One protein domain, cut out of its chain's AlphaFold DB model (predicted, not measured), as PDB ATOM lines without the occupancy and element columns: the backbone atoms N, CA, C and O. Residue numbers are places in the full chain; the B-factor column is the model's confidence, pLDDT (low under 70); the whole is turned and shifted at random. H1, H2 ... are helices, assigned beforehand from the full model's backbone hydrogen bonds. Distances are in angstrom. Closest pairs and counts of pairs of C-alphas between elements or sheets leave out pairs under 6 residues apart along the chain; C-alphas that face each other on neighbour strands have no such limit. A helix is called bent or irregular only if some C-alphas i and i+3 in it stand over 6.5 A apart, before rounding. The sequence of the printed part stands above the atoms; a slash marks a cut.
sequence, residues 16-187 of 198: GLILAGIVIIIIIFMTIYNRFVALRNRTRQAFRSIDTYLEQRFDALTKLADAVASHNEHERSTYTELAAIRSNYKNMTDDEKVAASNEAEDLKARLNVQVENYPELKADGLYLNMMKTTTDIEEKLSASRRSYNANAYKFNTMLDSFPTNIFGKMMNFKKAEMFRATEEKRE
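What this domain is: This is residues 16 to 187 of the 198 residues of an uncharacterized protein of Virgibacillus profundi (UniProt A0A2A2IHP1). What shape is this? One very long helix, H1, makes the axis of a rod, and its residues 16 to 27 stick out free; H2 and H3 fold back and forth beside its far part as an up-and-down bundle with it, each running against the one before, while long H5 returns along it. What makes it up? The printed part has 172 residues with seven named helices, H1 to H7 in order, and no named strand: all helix, loose, radius of gyration of the C-alphas 22.5 A, spanning 85 by 29 by 23 A.

Where its parts are: Where are the long helices? H1, residues 16 to 71, runs 83.0 A from C-alpha 16 at (137.688, 155.753, 148.240). H2 is residues 73 to 91, 29.4 A, irregular, with C-alphas 74 and 77 7.5 A apart; H3 is 94 to 115, 31.6 A; H5 is 125 to 160, 51.8 A. And the short ones? H4 is 119 to 123, H6 is 164 to 170, and H7 is 183 to 187, ending at C-alpha 187 (195.676, 138.597, 131.637).

How they stand to each other: What touches the hub, H1? H5 does, opposite ways at a shallow 18 degrees, closest C-alphas Ala 46 and Tyr 148, 4.9 A; H1 and H2 form a hairpin, closest C-alphas Ala 65 and Tyr 79, 4.9 A. H6 only just touches H1, with 3 pairs of C-alphas within 8 A, closest Ile 32 and Thr 164, 6.8 A. Are the backbones helical? Every O i to N i+4 pair is within hydrogen-bond range in H3, H4, H5, H6 and H7, against 50 of 52 in H1 and 10 of 15 in H2.

The domain as a whole: Which link is long? H6 to H7, 12 residues; the printed part has no cut. Where is confidence low? Residues 72 to 74 and 181 to 187 are under 70.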
ATOM      1  N   GLY A  16     136.630 155.829 147.234       90.94
ATOM      2  CA  GLY A  16     137.688 155.753 148.240       90.94
ATOM      3  C   GLY A  16     138.813 154.802 147.831       90.94
ATOM      4  O   GLY A  16     139.983 155.157 147.956       90.94
ATOM      5  N   LEU A  17     138.468 153.649 147.249       91.75
ATOM      6  CA  LEU A  17     139.431 152.678 146.721       91.75
ATOM      7  C   LEU A  17     140.252 153.245 145.555       91.75
ATOM      8  O   LEU A  17     141.468 153.063 145.518       91.75
ATOM      9  N   ILE A  18     139.615 153.973 144.630       93.00
ATOM     10  CA  ILE A  18     140.312 154.642 143.519       93.00
ATOM     11  C   ILE A  18     141.299 155.688 144.054       93.00
ATOM     12  O   ILE A  18     142.466 155.692 143.659       93.00
ATOM     13  N   LEU A  19     140.864 156.544 144.985       92.88
ATOM     14  CA  LEU A  19     141.723 157.559 145.604       92.88
ATOM     15  C   LEU A  19     142.899 156.932 146.360       92.88
ATOM     16  O   LEU A  19     144.037 157.372 146.192       92.88
ATOM     17  N   ALA A  20     142.651 155.882 147.142       91.75
ATOM     18  CA  ALA A  20     143.701 155.148 147.837       91.75
ATOM     19  C   ALA A  20     144.711 154.538 146.849       91.75
ATOM     20  O   ALA A  20     145.920 154.673 147.043       91.75
ATOM     21  N   GLY A  21     144.233 153.943 145.751       93.38
ATOM     22  CA  GLY A  21     145.080 153.420 144.678       93.38
ATOM     23  C   GLY A  21     145.968 154.494 144.042       93.38
ATOM     24  O   GLY A  21     147.169 154.283 143.881       93.38
ATOM     25  N   ILE A  22     145.415 155.677 143.754       94.25
ATOM     26  CA  ILE A  22     146.172 156.818 143.215       94.25
ATOM     27  C   ILE A  22     147.266 157.262 144.194       94.25
ATOM     28  O   ILE A  22     148.414 157.450 143.789       94.25
ATOM     29  N   VAL A  23     146.943 157.383 145.484       94.31
ATOM     30  CA  VAL A  23     147.916 157.765 146.520       94.31
ATOM     31  C   VAL A  23     149.060 156.749 146.602       94.31
ATOM     32  O   VAL A  23     150.227 157.143 146.657       94.31
ATOM     33  N   ILE A  24     148.756 155.449 146.536       93.94
ATOM     34  CA  ILE A  24     149.768 154.383 146.518       93.94
ATOM     35  C   ILE A  24     150.678 154.512 145.288       93.94
ATOM     36  O   ILE A  24     151.902 154.462 145.428       93.94
ATOM     37  N   ILE A  25     150.113 154.732 144.096       91.12
ATOM     38  CA  ILE A  25     150.890 154.913 142.857       91.12
ATOM     39  C   ILE A  25     151.820 156.126 142.965       91.12
ATOM     40  O   ILE A  25     152.987 156.035 142.583       91.12
ATOM     41  N   ILE A  26     151.341 157.241 143.525       92.44
ATOM     42  CA  ILE A  26     152.145 158.456 143.723       92.44
ATOM     43  C   ILE A  26     153.309 158.194 144.688       92.44
ATOM     44  O   ILE A  26     154.440 158.596 144.408       92.44
ATOM     45  N   ILE A  27     153.078 157.481 145.795       94.00
ATOM     46  CA  ILE A  27     154.147 157.111 146.736       94.00
ATOM     47  C   ILE A  27     155.190 156.223 146.047       94.00
ATOM     48  O   ILE A  27     156.389 156.500 146.140       94.00
ATOM     49  N   ILE A  28     154.752 155.196 145.311       90.69
ATOM     50  CA  ILE A  28     155.649 154.320 144.544       90.69
ATOM     51  C   ILE A  28     156.477 155.152 143.560       90.69
ATOM     52  O   ILE A  28     157.705 155.039 143.552       90.69
ATOM     53  N   PHE A  29     155.836 156.044 142.805       90.62
ATOM     54  CA  PHE A  29     156.507 156.935 141.864       90.62
ATOM     55  C   PHE A  29     157.588 157.787 142.544       90.62
ATOM     56  O   PHE A  29     158.737 157.786 142.098       90.62
ATOM     57  N   MET A  30     157.266 158.447 143.663       93.38
ATOM     58  CA  MET A  30     158.227 159.260 144.418       93.38
ATOM     59  C   MET A  30     159.420 158.435 144.915       93.38
ATOM     60  O   MET A  30     160.568 158.879 144.830       93.38
ATOM     61  N   THR A  31     159.180 157.215 145.406       92.81
ATOM     62  CA  THR A  31     160.268 156.351 145.889       92.81
ATOM     63  C   THR A  31     161.198 155.902 144.761       92.81
ATOM     64  O   THR A  31     162.421 155.933 144.923       92.81
ATOM     65  N   ILE A  32     160.642 155.539 143.601       91.94
ATOM     66  CA  ILE A  32     161.405 155.145 142.412       91.94
ATOM     67  C   ILE A  32     162.210 156.335 141.885       91.94
ATOM     68  O   ILE A  32     163.405 156.193 141.623       91.94
ATOM     69  N   TYR A  33     161.592 157.516 141.801       91.25
ATOM     70  CA  TYR A  33     162.253 158.748 141.370       91.25
ATOM     71  C   TYR A  33     163.476 159.067 142.234       91.25
ATOM     72  O   TYR A  33     164.590 159.207 141.725       91.25
ATOM     73  N   ASN A  34     163.297 159.098 143.556       94.38
ATOM     74  CA  ASN A  34     164.380 159.408 144.487       94.38
ATOM     75  C   ASN A  34     165.515 158.378 144.416       94.38
ATOM     76  O   ASN A  34     166.688 158.743 144.504       94.38
ATOM     77  N   ARG A  35     165.191 157.098 144.194       93.75
ATOM     78  CA  ARG A  35     166.195 156.045 143.982       93.75
ATOM     79  C   ARG A  35     166.996 156.258 142.697       93.75
ATOM     80  O   ARG A  35     168.224 156.174 142.747       93.75
ATOM     81  N   PHE A  36     166.343 156.590 141.582       92.75
ATOM     82  CA  PHE A  36     167.039 156.915 140.332       92.75
ATOM     83  C   PHE A  36     167.954 158.131 140.492       92.75
ATOM     84  O   PHE A  36     169.119 158.078 140.098       92.75
ATOM     85  N   VAL A  37     167.466 159.208 141.115       92.81
ATOM     86  CA  VAL A  37     168.268 160.413 141.371       92.81
ATOM     87  C   VAL A  37     169.475 160.094 142.254       92.81
ATOM     88  O   VAL A  37     170.588 160.518 141.940       92.81
ATOM     89  N   ALA A  38     169.292 159.299 143.311       95.31
ATOM     90  CA  ALA A  38     170.380 158.886 144.190       95.31
ATOM     91  C   ALA A  38     171.449 158.067 143.447       95.31
ATOM     92  O   ALA A  38     172.639 158.357 143.573       95.31
ATOM     93  N   LEU A  39     171.050 157.075 142.643       94.25
ATOM     94  CA  LEU A  39     171.984 156.261 141.856       94.25
ATOM     95  C   LEU A  39     172.700 157.077 140.775       94.25
ATOM     96  O   LEU A  39     173.913 156.929 140.604       94.25
ATOM     97  N   ARG A  40     171.994 157.990 140.098       92.00
ATOM     98  CA  ARG A  40     172.601 158.917 139.134       92.00
ATOM     99  C   ARG A  40     173.657 159.792 139.803       92.00
ATOM    100  O   ARG A  40     174.764 159.921 139.290       92.00
ATOM    101  N   ASN A  41     173.344 160.362 140.965       93.56
ATOM    102  CA  ASN A  41     174.279 161.213 141.697       93.56
ATOM    103  C   ASN A  41     175.499 160.429 142.198       93.56
ATOM    104  O   ASN A  41     176.612 160.928 142.078       93.56
ATOM    105  N   ARG A  42     175.320 159.188 142.673       93.94
ATOM    106  CA  ARG A  42     176.437 158.301 143.049       93.94
ATOM    107  C   ARG A  42     177.332 157.962 141.860       93.94
ATOM    108  O   ARG A  42     178.549 158.011 141.988       93.94
ATOM    109  N   THR A  43     176.737 157.675 140.705       90.56
ATOM    110  CA  THR A  43     177.481 157.398 139.466       90.56
ATOM    111  C   THR A  43     178.292 158.622 139.036       90.56
ATOM    112  O   THR A  43     179.495 158.514 138.818       90.56
ATOM    113  N   ARG A  44     177.681 159.816 139.034       90.44
ATOM    114  CA  ARG A  44     178.379 161.084 138.749       90.44
ATOM    115  C   ARG A  44     179.484 161.389 139.758       90.44
ATOM    116  O   ARG A  44     180.546 161.862 139.379       90.44
ATOM    117  N   GLN A  45     179.249 161.131 141.042       92.50
ATOM    118  CA  GLN A  45     180.254 161.330 142.081       92.50
ATOM    119  C   GLN A  45     181.452 160.397 141.884       92.50
ATOM    120  O   GLN A  45     182.585 160.857 141.964       92.50
ATOM    121  N   ALA A  46     181.213 159.117 141.585       90.38
ATOM    122  CA  ALA A  46     182.281 158.169 141.287       90.38
ATOM    123  C   ALA A  46     183.073 158.575 140.033       90.38
ATOM    124  O   ALA A  46     184.294 158.433 140.007       90.38
ATOM    125  N   PHE A  47     182.398 159.140 139.026       89.12
ATOM    126  CA  PHE A  47     183.060 159.663 137.833       89.12
ATOM    127  C   PHE A  47     183.977 160.853 138.140       89.12
ATOM    128  O   PHE A  47     185.071 160.928 137.600       89.12
ATOM    129  N   ARG A  48     183.602 161.746 139.067       90.00
ATOM    130  CA  ARG A  48     184.478 162.865 139.473       90.00
ATOM    131  C   ARG A  48     185.827 162.395 140.013       90.00
ATOM    132  O   ARG A  48     186.833 163.039 139.752       90.00
ATOM    133  N   SER A  49     185.859 161.279 140.742       90.31
ATOM    134  CA  SER A  49     187.124 160.691 141.196       90.31
ATOM    135  C   SER A  49     187.980 160.229 140.019       90.31
ATOM    136  O   SER A  49     189.178 160.486 140.007       90.31
ATOM    137  N   ILE A  50     187.367 159.599 139.012       89.75
ATOM    138  CA  ILE A  50     188.054 159.215 137.772       89.75
ATOM    139  C   ILE A  50     188.632 160.449 137.084       89.75
ATOM    140  O   ILE A  50     189.810 160.443 136.753       89.75
ATOM    141  N   ASP A  51     187.835 161.508 136.938       89.00
ATOM    142  CA  ASP A  51     188.245 162.750 136.280       89.00
ATOM    143  C   ASP A  51     189.499 163.355 136.930       89.00
ATOM    144  O   ASP A  51     190.478 163.653 136.254       89.00
ATOM    145  N   THR A  52     189.521 163.424 138.264       91.19
ATOM    146  CA  THR A  52     190.688 163.905 139.019       91.19
ATOM    147  C   THR A  52     191.932 163.044 138.790       91.19
ATOM    148  O   THR A  52     193.025 163.578 138.614       91.19
ATOM    149  N   TYR A  53     191.798 161.715 138.793       91.12
ATOM    150  CA  TYR A  53     192.947 160.832 138.569       91.12
ATOM    151  C   TYR A  53     193.430 160.855 137.119       91.12
ATOM    152  O   TYR A  53     194.628 160.728 136.887       91.12
ATOM    153  N   LEU A  54     192.535 161.058 136.152       89.69
ATOM    154  CA  LEU A  54     192.906 161.257 134.755       89.69
ATOM    155  C   LEU A  54     193.694 162.557 134.568       89.69
ATOM    156  O   LEU A  54     194.764 162.510 133.969       89.69
ATOM    157  N   GLU A  55     193.253 163.679 135.145       89.12
ATOM    158  CA  GLU A  55     194.029 164.932 135.120       89.12
ATOM    159  C   GLU A  55     195.437 164.734 135.705       89.12
ATOM    160  O   GLU A  55     196.434 165.082 135.072       89.12
ATOM    161  N   GLN A  56     195.533 164.100 136.880       90.81
ATOM    162  CA  GLN A  56     196.821 163.792 137.516       90.81
ATOM    163  C   GLN A  56     197.699 162.883 136.650       90.81
ATOM    164  O   GLN A  56     198.915 163.063 136.602       90.81
ATOM    165  N   ARG A  57     197.091 161.916 135.959       89.62
ATOM    166  CA  ARG A  57     197.783 160.998 135.056       89.62
ATOM    167  C   ARG A  57     198.383 161.736 133.866       89.62
ATOM    168  O   ARG A  57     199.563 161.552 133.592       89.62
ATOM    169  N   PHE A  58     197.611 162.586 133.189       89.81
ATOM    170  CA  PHE A  58     198.130 163.377 132.069       89.81
ATOM    171  C   PHE A  58     199.230 164.337 132.525       89.81
ATOM    172  O   PHE A  58     200.249 164.459 131.846       89.81
ATOM    173  N   ASP A  59     199.078 164.961 133.693       89.38
ATOM    174  CA  ASP A  59     200.112 165.803 134.295       89.38
ATOM    175  C   ASP A  59     201.413 165.026 134.559       89.38
ATOM    176  O   ASP A  59     202.498 165.519 134.242       89.38
ATOM    177  N   ALA A  60     201.321 163.821 135.131       89.75
ATOM    178  CA  ALA A  60     202.476 162.977 135.428       89.75
ATOM    179  C   ALA A  60     203.160 162.470 134.150       89.75
ATOM    180  O   ALA A  60     204.375 162.609 134.017       89.75
ATOM    181  N   LEU A  61     202.387 161.958 133.188       88.56
ATOM    182  CA  LEU A  61     202.910 161.460 131.915       88.56
ATOM    183  C   LEU A  61     203.542 162.575 131.078       88.56
ATOM    184  O   LEU A  61     204.596 162.359 130.494       88.56
ATOM    185  N   THR A  62     202.956 163.777 131.056       88.06
ATOM    186  CA  THR A  62     203.538 164.922 130.330       88.06
ATOM    187  C   THR A  62     204.903 165.300 130.903       88.06
ATOM    188  O   THR A  62     205.837 165.545 130.147       88.06
ATOM    189  N   LYS A  63     205.044 165.319 132.236       88.12
ATOM    190  CA  LYS A  63     206.331 165.598 132.894       88.12
ATOM    191  C   LYS A  63     207.357 164.490 132.645       88.12
ATOM    192  O   LYS A  63     208.528 164.786 132.445       88.12
ATOM    193  N   LEU A  64     206.920 163.231 132.626       85.50
ATOM    194  CA  LEU A  64     207.785 162.097 132.306       85.50
ATOM    195  C   LEU A  64     208.267 162.157 130.850       85.50
ATOM    196  O   LEU A  64     209.450 161.965 130.589       85.50
ATOM    197  N   ALA A  65     207.379 162.499 129.915       85.94
ATOM    198  CA  ALA A  65     207.729 162.688 128.511       85.94
ATOM    199  C   ALA A  65     208.675 163.878 128.292       85.94
ATOM    200  O   ALA A  65     209.561 163.789 127.452       85.94
ATOM    201  N   ASP A  66     208.526 164.967 129.052       86.62
ATOM    202  CA  ASP A  66     209.448 166.113 129.018       86.62
ATOM    203  C   ASP A  66     210.851 165.719 129.499       86.62
ATOM    204  O   ASP A  66     211.849 166.051 128.862       86.62
ATOM    205  N   ALA A  67     210.926 164.927 130.576       82.44
ATOM    206  CA  ALA A  67     212.190 164.380 131.057       82.44
ATOM    207  C   ALA A  67     212.860 163.521 129.969       82.44
ATOM    208  O   ALA A  67     214.009 163.779 129.622       82.44
ATOM    209  N   VAL A  68     212.133 162.585 129.342       81.44
ATOM    210  CA  VAL A  68     212.653 161.775 128.219       81.44
ATOM    211  C   VAL A  68     213.095 162.660 127.045       81.44
ATOM    212  O   VAL A  68     214.195 162.488 126.524       81.44
ATOM    213  N   ALA A  69     212.282 163.646 126.657       82.19
ATOM    214  CA  ALA A  69     212.569 164.534 125.533       82.19
ATOM    215  C   ALA A  69     213.794 165.431 125.772       82.19
ATOM    216  O   ALA A  69     214.505 165.759 124.824       82.19
ATOM    217  N   SER A  70     214.083 165.803 127.024       80.69
ATOM    218  CA  SER A  70     215.301 166.552 127.357       80.69
ATOM    219  C   SER A  70     216.582 165.732 127.152       80.69
ATOM    220  O   SER A  70     217.641 166.306 126.904       80.69
ATOM    221  N   HIS A  71     216.474 164.399 127.189       75.94
ATOM    222  CA  HIS A  71     217.561 163.463 126.899       75.94
ATOM    223  C   HIS A  71     217.615 163.018 125.425       75.94
ATOM    224  O   HIS A  71     218.662 162.543 124.982       75.94
ATOM    225  N   ASN A  72     216.541 163.193 124.642       69.62
ATOM    226  CA  ASN A  72     216.546 162.933 123.199       69.62
ATOM    227  C   ASN A  72     215.495 163.756 122.420       69.62
ATOM    228  O   ASN A  72     214.288 163.563 122.572       69.62
ATOM    229  N   GLU A  73     215.955 164.585 121.475       68.88
ATOM    230  CA  GLU A  73     215.091 165.372 120.584       68.88
ATOM    231  C   GLU A  73     214.179 164.524 119.674       68.88
ATOM    232  O   GLU A  73     213.124 165.011 119.263       68.88
ATOM    233  N   HIS A  74     214.536 163.269 119.368       67.00
ATOM    234  CA  HIS A  74     213.717 162.377 118.531       67.00
ATOM    235  C   HIS A  74     212.424 161.906 119.218       67.00
ATOM    236  O   HIS A  74     211.488 161.522 118.521       67.00
ATOM    237  N   GLU A  75     212.316 162.001 120.548       72.25
ATOM    238  CA  GLU A  75     211.144 161.518 121.305       72.25
ATOM    239  C   GLU A  75     210.119 162.616 121.635       72.25
ATOM    240  O   GLU A  75     209.150 162.417 122.375       72.25
ATOM    241  N   ARG A  76     210.290 163.798 121.036       80.94
ATOM    242  CA  ARG A  76     209.454 164.981 121.275       80.94
ATOM    243  C   ARG A  76     208.008 164.827 120.784       80.94
ATOM    244  O   ARG A  76     207.128 165.558 121.247       80.94
ATOM    245  N   SER A  77     207.740 163.882 119.881       83.81
ATOM    246  CA  SER A  77     206.384 163.548 119.414       83.81
ATOM    247  C   SER A  77     205.497 163.070 120.565       83.81
ATOM    248  O   SER A  77     204.411 163.607 120.762       83.81
ATOM    249  N   THR A  78     206.011 162.166 121.401       82.56
ATOM    250  CA  THR A  78     205.300 161.597 122.555       82.56
ATOM    251  C   THR A  78     204.912 162.673 123.572       82.56
ATOM    252  O   THR A  78     203.784 162.698 124.069       82.56
ATOM    253  N   TYR A  79     205.825 163.613 123.842       85.44
ATOM    254  CA  TYR A  79     205.538 164.788 124.666       85.44
ATOM    255  C   TYR A  79     204.439 165.659 124.049       85.44
ATOM    256  O   TYR A  79     203.516 166.079 124.746       85.44
ATOM    257  N   THR A  80     204.520 165.912 122.741       87.00
ATOM    258  CA  THR A  80     203.568 166.773 122.026       87.00
ATOM    259  C   THR A  80     202.161 166.171 122.027       87.00
ATOM    260  O   THR A  80     201.197 166.890 122.289       87.00
ATOM    261  N   GLU A  81     202.037 164.859 121.811       88.44
ATOM    262  CA  GLU A  81     200.769 164.119 121.881       88.44
ATOM    263  C   GLU A  81     200.146 164.212 123.286       88.44
ATOM    264  O   GLU A  81     198.994 164.626 123.433       88.44
ATOM    265  N   LEU A  82     200.920 163.940 124.345       87.88
ATOM    266  CA  LEU A  82     200.434 164.049 125.729       87.88
ATOM    267  C   LEU A  82     200.057 165.483 126.118       87.88
ATOM    268  O   LEU A  82     199.023 165.699 126.756       87.88
ATOM    269  N   ALA A  83     200.861 166.467 125.713       86.69
ATOM    270  CA  ALA A  83     200.579 167.876 125.954       86.69
ATOM    271  C   ALA A  83     199.292 168.323 125.241       86.69
ATOM    272  O   ALA A  83     198.488 169.052 125.830       86.69
ATOM    273  N   ALA A  84     199.057 167.850 124.013       88.12
ATOM    274  CA  ALA A  84     197.836 168.122 123.264       88.12
ATOM    275  C   ALA A  84     196.607 167.543 123.977       88.12
ATOM    276  O   ALA A  84     195.661 168.290 124.252       88.12
ATOM    277  N   ILE A  85     196.651 166.262 124.367       87.00
ATOM    278  CA  ILE A  85     195.564 165.619 125.118       87.00
ATOM    279  C   ILE A  85     195.283 166.392 126.408       87.00
ATOM    280  O   ILE A  85     194.141 166.775 126.662       87.00
ATOM    281  N   ARG A  86     196.324 166.702 127.188       87.06
ATOM    282  CA  ARG A  86     196.219 167.460 128.441       87.06
ATOM    283  C   ARG A  86     195.568 168.828 128.238       87.06
ATOM    284  O   ARG A  86     194.704 169.215 129.022       87.06
ATOM    285  N   SER A  87     195.977 169.561 127.202       88.25
ATOM    286  CA  SER A  87     195.451 170.900 126.914       88.25
ATOM    287  C   SER A  87     193.959 170.879 126.575       88.25
ATOM    288  O   SER A  87     193.220 171.776 126.984       88.25
ATOM    289  N   ASN A  88     193.505 169.829 125.887       88.12
ATOM    290  CA  ASN A  88     192.121 169.694 125.453       88.12
ATOM    291  C   ASN A  88     191.238 168.924 126.452       88.12
ATOM    292  O   ASN A  88     190.016 168.988 126.360       88.12
ATOM    293  N   TYR A  89     191.829 168.245 127.440       85.62
ATOM    294  CA  TYR A  89     191.133 167.343 128.362       85.62
ATOM    295  C   TYR A  89     189.916 167.974 129.058       85.62
ATOM    296  O   TYR A  89     188.874 167.340 129.216       85.62
ATOM    297  N   LYS A  90     190.008 169.253 129.440       84.12
ATOM    298  CA  LYS A  90     188.908 169.969 130.112       84.12
ATOM    299  C   LYS A  90     187.703 170.245 129.214       84.12
ATOM    300  O   LYS A  90     186.610 170.446 129.736       84.12
ATOM    301  N   ASN A  91     187.903 170.258 127.899       87.56
ATOM    302  CA  ASN A  91     186.849 170.499 126.916       87.56
ATOM    303  C   ASN A  91     186.213 169.196 126.409       87.56
ATOM    304  O   ASN A  91     185.223 169.254 125.686       87.56
ATOM    305  N   MET A  92     186.768 168.039 126.786       86.06
ATOM    306  CA  MET A  92     186.269 166.725 126.393       86.06
ATOM    307  C   MET A  92     185.009 166.338 127.180       86.06
ATOM    308  O   MET A  92     184.897 166.566 128.389       86.06
ATOM    309  N   THR A  93     184.077 165.698 126.488       82.75
ATOM    310  CA  THR A  93     182.951 164.953 127.057       82.75
ATOM    311  C   THR A  93     183.433 163.741 127.858       82.75
ATOM    312  O   THR A  93     184.568 163.292 127.715       82.75
ATOM    313  N   ASP A  94     182.565 163.183 128.705       74.00
ATOM    314  CA  ASP A  94     182.901 162.009 129.521       74.00
ATOM    315  C   ASP A  94     183.382 160.824 128.657       74.00
ATOM    316  O   ASP A  94     184.357 160.165 129.022       74.00
ATOM    317  N   ASP A  95     182.773 160.611 127.486       72.00
ATOM    318  CA  ASP A  95     183.132 159.538 126.549       72.00
ATOM    319  C   ASP A  95     184.484 159.812 125.861       72.00
ATOM    320  O   ASP A  95     185.335 158.924 125.754       72.00
ATOM    321  N   GLU A  96     184.745 161.063 125.466       80.38
ATOM    322  CA  GLU A  96     186.044 161.485 124.922       80.38
ATOM    323  C   GLU A  96     187.167 161.345 125.959       80.38
ATOM    324  O   GLU A  96     188.266 160.910 125.621       80.38
ATOM    325  N   LYS A  97     186.889 161.621 127.240       80.88
ATOM    326  CA  LYS A  97     187.847 161.403 128.337       80.88
ATOM    327  C   LYS A  97     188.194 159.926 128.509       80.88
ATOM    328  O   LYS A  97     189.340 159.599 128.828       80.88
ATOM    329  N   VAL A  98     187.238 159.021 128.277       73.62
ATOM    330  CA  VAL A  98     187.512 157.575 128.258       73.62
ATOM    331  C   VAL A  98     188.454 157.226 127.108       73.62
ATOM    332  O   VAL A  98     189.435 156.513 127.330       73.62
ATOM    333  N   ALA A  99     188.198 157.741 125.904       78.81
ATOM    334  CA  ALA A  99     189.047 157.501 124.739       78.81
ATOM    335  C   ALA A  99     190.474 158.042 124.943       78.81
ATOM    336  O   ALA A  99     191.437 157.285 124.813       78.81
ATOM    337  N   ALA A 100     190.603 159.300 125.374       82.75
ATOM    338  CA  ALA A 100     191.879 159.946 125.683       82.75
ATOM    339  C   ALA A 100     192.669 159.191 126.763       82.75
ATOM    340  O   ALA A 100     193.899 159.124 126.738       82.75
ATOM    341  N   SER A 101     191.970 158.589 127.729       77.69
ATOM    342  CA  SER A 101     192.627 157.766 128.735       77.69
ATOM    343  C   SER A 101     193.279 156.518 128.144       77.69
ATOM    344  O   SER A 101     194.355 156.153 128.618       77.69
ATOM    345  N   ASN A 102     192.636 155.858 127.181       79.31
ATOM    346  CA  ASN A 102     193.197 154.669 126.536       79.31
ATOM    347  C   ASN A 102     194.410 155.059 125.681       79.31
ATOM    348  O   ASN A 102     195.459 154.438 125.790       79.31
ATOM    349  N   GLU A 103     194.313 156.158 124.930       82.75
ATOM    350  CA  GLU A 103     195.426 156.686 124.131       82.75
ATOM    351  C   GLU A 103     196.666 156.995 124.988       82.75
ATOM    352  O   GLU A 103     197.791 156.640 124.636       82.75
ATOM    353  N   ALA A 104     196.476 157.584 126.171       81.62
ATOM    354  CA  ALA A 104     197.592 157.816 127.085       81.62
ATOM    355  C   ALA A 104     198.187 156.532 127.697       81.62
ATOM    356  O   ALA A 104     199.317 156.558 128.179       81.62
ATOM    357  N   GLU A 105     197.463 155.409 127.687       81.56
ATOM    358  CA  GLU A 105     198.011 154.095 128.060       81.56
ATOM    359  C   GLU A 105     199.000 153.596 127.002       81.56
ATOM    360  O   GLU A 105     200.120 153.212 127.347       81.56
ATOM    361  N   ASP A 106     198.652 153.746 125.724       82.94
ATOM    362  CA  ASP A 106     199.537 153.413 124.605       82.94
ATOM    363  C   ASP A 106     200.785 154.311 124.578       82.94
ATOM    364  O   ASP A 106     201.904 153.836 124.380       82.94
ATOM    365  N   LEU A 107     200.616 155.614 124.824       84.44
ATOM    366  CA  LEU A 107     201.718 156.581 124.931       84.44
ATOM    367  C   LEU A 107     202.691 156.233 126.061       84.44
ATOM    368  O   LEU A 107     203.905 156.266 125.871       84.44
ATOM    369  N   LYS A 108     202.170 155.855 127.232       84.31
ATOM    370  CA  LYS A 108     202.985 155.395 128.363       84.31
ATOM    371  C   LYS A 108     203.782 154.139 128.004       84.31
ATOM    372  O   LYS A 108     204.953 154.045 128.363       84.31
ATOM    373  N   ALA A 109     203.176 153.186 127.295       84.56
ATOM    374  CA  ALA A 109     203.887 151.994 126.840       84.56
ATOM    375  C   ALA A 109     205.054 152.356 125.902       84.56
ATOM    376  O   ALA A 109     206.149 151.816 126.066       84.56
ATOM    377  N   ARG A 110     204.861 153.324 124.991       83.62
ATOM    378  CA  ARG A 110     205.941 153.864 124.143       83.62
ATOM    379  C   ARG A 110     207.066 154.494 124.970       83.62
ATOM    380  O   ARG A 110     208.223 154.144 124.753       83.62
ATOM    381  N   LEU A 111     206.737 155.341 125.953       82.12
ATOM    382  CA  LEU A 111     207.727 155.961 126.852       82.12
ATOM    383  C   LEU A 111     208.579 154.912 127.576       82.12
ATOM    384  O   LEU A 111     209.799 155.038 127.626       82.12
ATOM    385  N   ASN A 112     207.953 153.849 128.089       82.69
ATOM    386  CA  ASN A 112     208.677 152.772 128.766       82.69
ATOM    387  C   ASN A 112     209.694 152.091 127.840       82.69
ATOM    388  O   ASN A 112     210.814 151.830 128.266       82.69
ATOM    389  N   VAL A 113     209.328 151.835 126.578       83.88
ATOM    390  CA  VAL A 113     210.241 151.245 125.584       83.88
ATOM    391  C   VAL A 113     211.379 152.204 125.239       83.88
ATOM    392  O   VAL A 113     212.525 151.778 125.144       83.88
ATOM    393  N   GLN A 114     211.095 153.497 125.081       80.94
ATOM    394  CA  GLN A 114     212.122 154.502 124.781       80.94
ATOM    395  C   GLN A 114     213.168 154.573 125.897       80.94
ATOM    396  O   GLN A 114     214.365 154.581 125.621       80.94
ATOM    397  N   VAL A 115     212.724 154.536 127.156       82.19
ATOM    398  CA  VAL A 115     213.586 154.583 128.346       82.19
ATOM    399  C   VAL A 115     214.521 153.370 128.448       82.19
ATOM    400  O   VAL A 115     215.590 153.477 129.051       82.19
ATOM    401  N   GLU A 116     214.196 152.228 127.828       84.12
ATOM    402  CA  GLU A 116     215.109 151.074 127.762       84.12
ATOM    403  C   GLU A 116     216.461 151.418 127.127       84.12
ATOM    404  O   GLU A 116     217.479 150.851 127.526       84.12
ATOM    405  N   ASN A 117     216.479 152.394 126.219       84.00
ATOM    406  CA  ASN A 117     217.682 152.842 125.526       84.00
ATOM    407  C   ASN A 117     218.517 153.862 126.326       84.00
ATOM    408  O   ASN A 117     219.616 154.194 125.887       84.00
ATOM    409  N   TYR A 118     218.035 154.329 127.489       83.62
ATOM    410  CA  TYR A 118     218.659 155.392 128.300       83.62
ATOM    411  C   TYR A 118     218.861 154.953 129.764       83.62
ATOM    412  O   TYR A 118     218.077 155.319 130.650       83.62
ATOM    413  N   PRO A 119     219.898 154.143 130.063       84.19
ATOM    414  CA  PRO A 119     220.178 153.655 131.417       84.19
ATOM    415  C   PRO A 119     220.362 154.766 132.460       84.19
ATOM    416  O   PRO A 119     219.990 154.595 133.620       84.19
ATOM    417  N   GLU A 120     220.911 155.908 132.057       83.50
ATOM    418  CA  GLU A 120     221.088 157.091 132.895       83.50
ATOM    419  C   GLU A 120     219.752 157.699 133.332       83.50
ATOM    420  O   GLU A 120     219.607 158.065 134.496       83.50
ATOM    421  N   LEU A 121     218.751 157.719 132.446       83.31
ATOM    422  CA  LEU A 121     217.408 158.198 132.768       83.31
ATOM    423  C   LEU A 121     216.672 157.212 133.682       83.31
ATOM    424  O   LEU A 121     215.957 157.620 134.591       83.31
ATOM    425  N   LYS A 122     216.890 155.903 133.512       81.38
ATOM    426  CA  LYS A 122     216.349 154.890 134.437       81.38
ATOM    427  C   LYS A 122     216.872 155.040 135.861       81.38
ATOM    428  O   LYS A 122     216.156 154.724 136.808       81.38
ATOM    429  N   ALA A 123     218.127 155.459 135.999       84.25
ATOM    430  CA  ALA A 123     218.757 155.699 137.291       84.25
ATOM    431  C   ALA A 123     218.432 157.090 137.859       84.25
ATOM    432  O   ALA A 123     218.707 157.346 139.034       84.25
ATOM    433  N   ASP A 124     217.848 157.977 137.052       85.31
ATOM    434  CA  ASP A 124     217.494 159.319 137.476       85.31
ATOM    435  C   ASP A 124     216.395 159.290 138.554       85.31
ATOM    436  O   ASP A 124     215.328 158.680 138.419       85.31
ATOM    437  N   GLY A 125     216.668 159.964 139.672       83.56
ATOM    438  CA  GLY A 125     215.780 159.963 140.830       83.56
ATOM    439  C   GLY A 125     214.440 160.653 140.568       83.56
ATOM    440  O   GLY A 125     213.427 160.262 141.158       83.56
ATOM    441  N   LEU A 126     214.405 161.656 139.681       82.50
ATOM    442  CA  LEU A 126     213.169 162.325 139.285       82.50
ATOM    443  C   LEU A 126     212.320 161.388 138.416       82.50
ATOM    444  O   LEU A 126     211.125 161.247 138.689       82.50
ATOM    445  N   TYR A 127     212.929 160.690 137.453       84.06
ATOM    446  CA  TYR A 127     212.253 159.686 136.628       84.06
ATOM    447  C   TYR A 127     211.644 158.554 137.471       84.06
ATOM    448  O   TYR A 127     210.448 158.267 137.362       84.06
ATOM    449  N   LEU A 128     212.417 157.957 138.386       86.62
ATOM    450  CA  LEU A 128     211.932 156.893 139.277       86.62
ATOM    451  C   LEU A 128     210.760 157.352 140.159       86.62
ATOM    452  O   LEU A 128     209.796 156.609 140.366       86.62
ATOM    453  N   ASN A 129     210.809 158.590 140.657       88.12
ATOM    454  CA  ASN A 129     209.718 159.176 141.435       88.12
ATOM    455  C   ASN A 129     208.456 159.394 140.576       88.12
ATOM    456  O   ASN A 129     207.346 159.059 140.999       88.12
ATOM    457  N   MET A 130     208.613 159.889 139.344       87.12
ATOM    458  CA  MET A 130     207.504 160.063 138.398       87.12
ATOM    459  C   MET A 130     206.863 158.724 138.019       87.12
ATOM    460  O   MET A 130     205.635 158.627 137.985       87.12
ATOM    461  N   MET A 131     207.666 157.680 137.804       85.38
ATOM    462  CA  MET A 131     207.176 156.324 137.550       85.38
ATOM    463  C   MET A 131     206.370 155.788 138.729       85.38
ATOM    464  O   MET A 131     205.242 155.333 138.543       85.38
ATOM    465  N   LYS A 132     206.892 155.917 139.956       89.44
ATOM    466  CA  LYS A 132     206.160 155.533 141.169       89.44
ATOM    467  C   LYS A 132     204.835 156.287 141.296       89.44
ATOM    468  O   LYS A 132     203.795 155.675 141.509       89.44
ATOM    469  N   THR A 133     204.865 157.604 141.106       89.50
ATOM    470  CA  THR A 133     203.667 158.453 141.142       89.50
ATOM    471  C   THR A 133     202.646 158.018 140.091       89.50
ATOM    472  O   THR A 133     201.456 157.930 140.387       89.50
ATOM    473  N   THR A 134     203.100 157.704 138.877       88.38
ATOM    474  CA  THR A 134     202.242 157.212 137.794       88.38
ATOM    475  C   THR A 134     201.592 155.888 138.182       88.38
ATOM    476  O   THR A 134     200.379 155.757 138.055       88.38
ATOM    477  N   THR A 135     202.349 154.936 138.729       88.31
ATOM    478  CA  THR A 135     201.809 153.658 139.222       88.31
ATOM    479  C   THR A 135     200.757 153.859 140.317       88.31
ATOM    480  O   THR A 135     199.673 153.280 140.234       88.31
ATOM    481  N   ASP A 136     201.016 154.735 141.292       91.94
ATOM    482  CA  ASP A 136     200.056 155.053 142.358       91.94
ATOM    483  C   ASP A 136     198.759 155.675 141.799       91.94
ATOM    484  O   ASP A 136     197.661 155.424 142.309       91.94
ATOM    485  N   ILE A 137     198.866 156.508 140.756       91.62
ATOM    486  CA  ILE A 137     197.710 157.088 140.059       91.62
ATOM    487  C   ILE A 137     196.927 155.999 139.323       91.62
ATOM    488  O   ILE A 137     195.702 155.971 139.435       91.62
ATOM    489  N   GLU A 138     197.596 155.084 138.620       87.12
ATOM    490  CA  GLU A 138     196.940 153.988 137.890       87.12
ATOM    491  C   GLU A 138     196.167 153.055 138.828       87.12
ATOM    492  O   GLU A 138     195.032 152.664 138.536       87.12
ATOM    493  N   GLU A 139     196.721 152.747 140.003       90.25
ATOM    494  CA  GLU A 139     196.024 151.934 140.996       90.25
ATOM    495  C   GLU A 139     194.734 152.623 141.480       90.25
ATOM    496  O   GLU A 139     193.653 152.013 141.501       90.25
ATOM    497  N   LYS A 140     194.815 153.922 141.804       91.69
ATOM    498  CA  LYS A 140     193.667 154.742 142.229       91.69
ATOM    499  C   LYS A 140     192.634 154.919 141.115       91.69
ATOM    500  O   LYS A 140     191.428 154.824 141.373       91.69
ATOM    501  N   LEU A 141     193.081 155.120 139.877       89.38
ATOM    502  CA  LEU A 141     192.229 155.206 138.693       89.38
ATOM    503  C   LEU A 141     191.490 153.883 138.469       89.38
ATOM    504  O   LEU A 141     190.269 153.869 138.312       89.38
ATOM    505  N   SER A 142     192.196 152.755 138.556       87.94
ATOM    506  CA  SER A 142     191.621 151.412 138.450       87.94
ATOM    507  C   SER A 142     190.582 151.145 139.544       87.94
ATOM    508  O   SER A 142     189.510 150.592 139.274       87.94
ATOM    509  N   ALA A 143     190.855 151.543 140.790       90.19
ATOM    510  CA  ALA A 143     189.889 151.448 141.885       90.19
ATOM    511  C   ALA A 143     188.642 152.311 141.634       90.19
ATOM    512  O   ALA A 143     187.513 151.844 141.824       90.19
ATOM    513  N   SER A 144     188.833 153.529 141.129       91.25
ATOM    514  CA  SER A 144     187.750 154.463 140.815       91.25
ATOM    515  C   SER A 144     186.874 153.967 139.665       91.25
ATOM    516  O   SER A 144     185.650 153.978 139.792       91.25
ATOM    517  N   ARG A 145     187.474 153.417 138.598       89.50
ATOM    518  CA  ARG A 145     186.762 152.757 137.489       89.50
ATOM    519  C   ARG A 145     185.889 151.602 137.981       89.50
ATOM    520  O   ARG A 145     184.729 151.510 137.590       89.50
ATOM    521  N   ARG A 146     186.389 150.760 138.898       89.44
ATOM    522  CA  ARG A 146     185.580 149.684 139.514       89.44
ATOM    523  C   ARG A 146     184.387 150.239 140.294       89.44
ATOM    524  O   ARG A 146     183.275 149.735 140.146       89.44
ATOM    525  N   SER A 147     184.610 151.274 141.103       92.00
ATOM    526  CA  SER A 147     183.550 151.922 141.883       92.00
ATOM    527  C   SER A 147     182.483 152.556 140.983       92.00
ATOM    528  O   SER A 147     181.286 152.344 141.189       92.00
ATOM    529  N   TYR A 148     182.895 153.277 139.939       92.06
ATOM    530  CA  TYR A 148     181.988 153.833 138.940       92.06
ATOM    531  C   TYR A 148     181.191 152.737 138.237       92.06
ATOM    532  O   TYR A 148     179.963 152.785 138.260       92.06
ATOM    533  N   ASN A 149     181.859 151.704 137.713       90.50
ATOM    534  CA  ASN A 149     181.208 150.591 137.024       90.50
ATOM    535  C   ASN A 149     180.182 149.884 137.917       90.50
ATOM    536  O   ASN A 149     179.096 149.549 137.456       90.50
ATOM    537  N   ALA A 150     180.474 149.704 139.207       92.56
ATOM    538  CA  ALA A 150     179.520 149.125 140.150       92.56
ATOM    539  C   ALA A 150     178.267 150.003 140.343       92.56
ATOM    540  O   ALA A 150     177.160 149.478 140.493       92.56
ATOM    541  N   ASN A 151     178.413 151.332 140.342       93.06
ATOM    542  CA  ASN A 151     177.284 152.263 140.428       93.06
ATOM    543  C   ASN A 151     176.500 152.342 139.109       93.06
ATOM    544  O   ASN A 151     175.274 152.231 139.135       93.06
ATOM    545  N   ALA A 152     177.199 152.448 137.976       90.50
ATOM    546  CA  ALA A 152     176.623 152.431 136.635       90.50
ATOM    547  C   ALA A 152     175.831 151.137 136.391       90.50
ATOM    548  O   ALA A 152     174.686 151.190 135.953       90.50
ATOM    549  N   TYR A 153     176.376 149.983 136.790       92.50
ATOM    550  CA  TYR A 153     175.683 148.697 136.723       92.50
ATOM    551  C   TYR A 153     174.371 148.704 137.516       92.50
ATOM    552  O   TYR A 153     173.329 148.320 136.988       92.50
ATOM    553  N   LYS A 154     174.383 149.181 138.770       95.12
ATOM    554  CA  LYS A 154     173.166 149.279 139.602       95.12
ATOM    555  C   LYS A 154     172.128 150.209 138.980       95.12
ATOM    556  O   LYS A 154     170.941 149.888 138.978       95.12
ATOM    557  N   PHE A 155     172.569 151.349 138.458       94.31
ATOM    558  CA  PHE A 155     171.707 152.318 137.791       94.31
ATOM    559  C   PHE A 155     171.077 151.741 136.515       94.31
ATOM    560  O   PHE A 155     169.856 151.777 136.371       94.31
ATOM    561  N   ASN A 156     171.881 151.126 135.645       93.00
ATOM    562  CA  ASN A 156     171.425 150.490 134.408       93.00
ATOM    563  C   ASN A 156     170.484 149.313 134.692       93.00
ATOM    564  O   ASN A 156     169.428 149.214 134.078       93.00
ATOM    565  N   THR A 157     170.805 148.479 135.685       94.38
ATOM    566  CA  THR A 157     169.937 147.370 136.114       94.38
ATOM    567  C   THR A 157     168.579 147.885 136.579       94.38
ATOM    568  O   THR A 157     167.548 147.336 136.199       94.38
ATOM    569  N   MET A 158     168.545 148.967 137.366       94.19
ATOM    570  CA  MET A 158     167.286 149.591 137.782       94.19
ATOM    571  C   MET A 158     166.514 150.158 136.581       94.19
ATOM    572  O   MET A 158     165.287 150.090 136.554       94.19
ATOM    573  N   LEU A 159     167.208 150.684 135.575       93.94
ATOM    574  CA  LEU A 159     166.592 151.183 134.348       93.94
ATOM    575  C   LEU A 159     165.995 150.064 133.476       93.94
ATOM    576  O   LEU A 159     165.006 150.300 132.790       93.94
ATOM    577  N   ASP A 160     166.556 148.857 133.534       93.50
ATOM    578  CA  ASP A 160     166.087 147.691 132.771       93.50
ATOM    579  C   ASP A 160     165.020 146.859 133.511       93.50
ATOM    580  O   ASP A 160     164.198 146.195 132.879       93.50
ATOM    581  N   SER A 161     164.998 146.912 134.843       93.44
ATOM    582  CA  SER A 161     164.129 146.073 135.681       93.44
ATOM    583  C   SER A 161     162.664 146.521 135.673       93.44
ATOM    584  O   SER A 161     162.365 147.712 135.687       93.44
ATOM    585  N   PHE A 162     161.723 145.577 135.730       90.88
ATOM    586  CA  PHE A 162     160.310 145.877 135.987       90.88
ATOM    587  C   PHE A 162     160.065 146.068 137.500       90.88
ATOM    588  O   PHE A 162     160.624 145.309 138.293       90.88
ATOM    589  N   PRO A 163     159.232 147.037 137.933       88.62
ATOM    590  CA  PRO A 163     158.466 147.999 137.129       88.62
ATOM    591  C   PRO A 163     159.220 149.303 136.808       88.62
ATOM    592  O   PRO A 163     158.674 150.197 136.164       88.62
ATOM    593  N   THR A 164     160.462 149.455 137.275       91.56
ATOM    594  CA  THR A 164     161.233 150.706 137.202       91.56
ATOM    595  C   THR A 164     161.583 151.145 135.779       91.56
ATOM    596  O   THR A 164     161.742 152.340 135.550       91.56
ATOM    597  N   ASN A 165     161.627 150.233 134.811       92.00
ATOM    598  CA  ASN A 165     161.881 150.498 133.396       92.00
ATOM    599  C   ASN A 165     160.808 151.367 132.719       92.00
ATOM    600  O   ASN A 165     161.137 152.210 131.885       92.00
ATOM    601  N   ILE A 166     159.537 151.216 133.098       90.56
ATOM    602  CA  ILE A 166     158.429 152.041 132.594       90.56
ATOM    603  C   ILE A 166     158.635 153.488 133.043       90.56
ATOM    604  O   ILE A 166     158.637 154.414 132.232       90.56
ATOM    605  N   PHE A 167     158.890 153.667 134.340       87.94
ATOM    606  CA  PHE A 167     159.172 154.972 134.926       87.94
ATOM    607  C   PHE A 167     160.461 155.575 134.349       87.94
ATOM    608  O   PHE A 167     160.488 156.754 134.007       87.94
ATOM    609  N   GLY A 168     161.510 154.763 134.180       86.69
ATOM    610  CA  GLY A 168     162.785 155.172 133.591       86.69
ATOM    611  C   GLY A 168     162.627 155.753 132.185       86.69
ATOM    612  O   GLY A 168     163.162 156.828 131.910       86.69
ATOM    613  N   LYS A 169     161.828 155.093 131.332       88.75
ATOM    614  CA  LYS A 169     161.484 155.575 129.984       88.75
ATOM    615  C   LYS A 169     160.667 156.866 130.021       88.75
ATOM    616  O   LYS A 169     161.002 157.803 129.306       88.75
ATOM    617  N   MET A 170     159.647 156.948 130.880       87.00
ATOM    618  CA  MET A 170     158.808 158.149 131.019       87.00
ATOM    619  C   MET A 170     159.613 159.385 131.456       87.00
ATOM    620  O   MET A 170     159.305 160.502 131.057       87.00
ATOM    621  N   MET A 171     160.668 159.184 132.249       85.94
ATOM    622  CA  MET A 171     161.555 160.247 132.742       85.94
ATOM    623  C   MET A 171     162.782 160.500 131.857       85.94
ATOM    624  O   MET A 171     163.626 161.324 132.207       85.94
ATOM    625  N   ASN A 172     162.894 159.795 130.728       88.12
ATOM    626  CA  ASN A 172     163.995 159.906 129.774       88.12
ATOM    627  C   ASN A 172     165.391 159.687 130.401       88.12
ATOM    628  O   ASN A 172     166.373 160.332 130.023       88.12
ATOM    629  N   PHE A 173     165.494 158.790 131.389       88.88
ATOM    630  CA  PHE A 173     166.801 158.381 131.897       88.88
ATOM    631  C   PHE A 173     167.537 157.571 130.823       88.88
ATOM    632  O   PHE A 173     166.963 156.692 130.181       88.88
ATOM    633  N   LYS A 174     168.829 157.857 130.645       88.00
ATOM    634  CA  LYS A 174     169.723 157.131 129.735       88.00
ATOM    635  C   LYS A 174     170.648 156.230 130.535       88.00
ATOM    636  O   LYS A 174     171.007 156.595 131.650       88.00
ATOM    637  N   LYS A 175     171.041 155.086 129.970       87.44
ATOM    638  CA  LYS A 175     172.055 154.217 130.583       87.44
ATOM    639  C   LYS A 175     173.380 154.965 130.723       87.44
ATOM    640  O   LYS A 175     173.722 155.774 129.867       87.44
ATOM    641  N   ALA A 176     174.095 154.683 131.802       85.31
ATOM    642  CA  ALA A 176     175.477 155.107 131.963       85.31
ATOM    643  C   ALA A 176     176.390 154.149 131.190       85.31
ATOM    644  O   ALA A 176     176.209 152.928 131.278       85.31
ATOM    645  N   GLU A 177     177.365 154.687 130.461       83.25
ATOM    646  CA  GLU A 177     178.437 153.879 129.880       83.25
ATOM    647  C   GLU A 177     179.323 153.284 130.983       83.25
ATOM    648  O   GLU A 177     179.313 153.740 132.125       83.25
ATOM    649  N   MET A 178     180.055 152.213 130.681       82.44
ATOM    650  CA  MET A 178     180.932 151.540 131.644       82.44
ATOM    651  C   MET A 178     182.350 151.466 131.092       82.44
ATOM    652  O   MET A 178     182.553 151.128 129.927       82.44
ATOM    653  N   PHE A 179     183.344 151.709 131.948       79.12
ATOM    654  CA  PHE A 179     184.747 151.535 131.585       79.12
ATOM    655  C   PHE A 179     185.048 150.054 131.341       79.12
ATOM    656  O   PHE A 179     184.593 149.185 132.093       79.12
ATOM    657  N   ARG A 180     185.865 149.751 130.330       70.19
ATOM    658  CA  ARG A 180     186.378 148.392 130.108       70.19
ATOM    659  C   ARG A 180     187.302 147.979 131.261       70.19
ATOM    660  O   ARG A 180     187.917 148.820 131.916       70.19
ATOM    661  N   ALA A 181     187.390 146.676 131.523       62.66
ATOM    662  CA  ALA A 181     188.456 146.149 132.372       62.66
ATOM    663  C   ALA A 181     189.803 146.366 131.663       62.66
ATOM    664  O   ALA A 181     189.886 146.084 130.470       62.66
ATOM    665  N   THR A 182     190.812 146.864 132.383       56.75
ATOM    666  CA  THR A 182     192.172 147.050 131.857       56.75
ATOM    667  C   THR A 182     192.772 145.709 131.418       56.75
ATOM    668  O   THR A 182     192.547 144.694 132.086       56.75
ATOM    669  N   GLU A 183     193.515 145.699 130.304       51.44
ATOM    670  CA  GLU A 183     194.126 144.502 129.692       51.44
ATOM    671  C   GLU A 183     194.989 143.714 130.694       51.44
ATOM    672  O   GLU A 183     194.845 142.500 130.818       51.44
ATOM    673  N   GLU A 184     195.768 144.414 131.518       50.75
ATOM    674  CA  GLU A 184     196.645 143.843 132.554       50.75
ATOM    675  C   GLU A 184     195.880 142.974 133.577       50.75
ATOM    676  O   GLU A 184     196.359 141.948 134.060       50.75
ATOM    677  N   LYS A 185     194.621 143.332 133.866       51.28
ATOM    678  CA  LYS A 185     193.740 142.525 134.722       51.28
ATOM    679  C   LYS A 185     193.021 141.413 133.972       51.28
ATOM    680  O   LYS A 185     192.600 140.453 134.611       51.28
ATOM    681  N   ARG A 186     192.843 141.529 132.654       55.91
ATOM    682  CA  ARG A 186     192.308 140.435 131.832       55.91
ATOM    683  C   ARG A 186     193.314 139.292 131.759       55.91
ATOM    684  O   ARG A 186     192.900 138.152 131.947       55.91
ATOM    685  N   GLU A 187     194.602 139.598 131.599       54.06
ATOM    686  CA  GLU A 187     195.676 138.597 131.637       54.06
ATOM    687  C   GLU A 187     195.788 137.891 132.996       54.06
ATOM    688  O   GLU A 187     195.804 136.662 133.026       54.06
TER     689      GLU A 187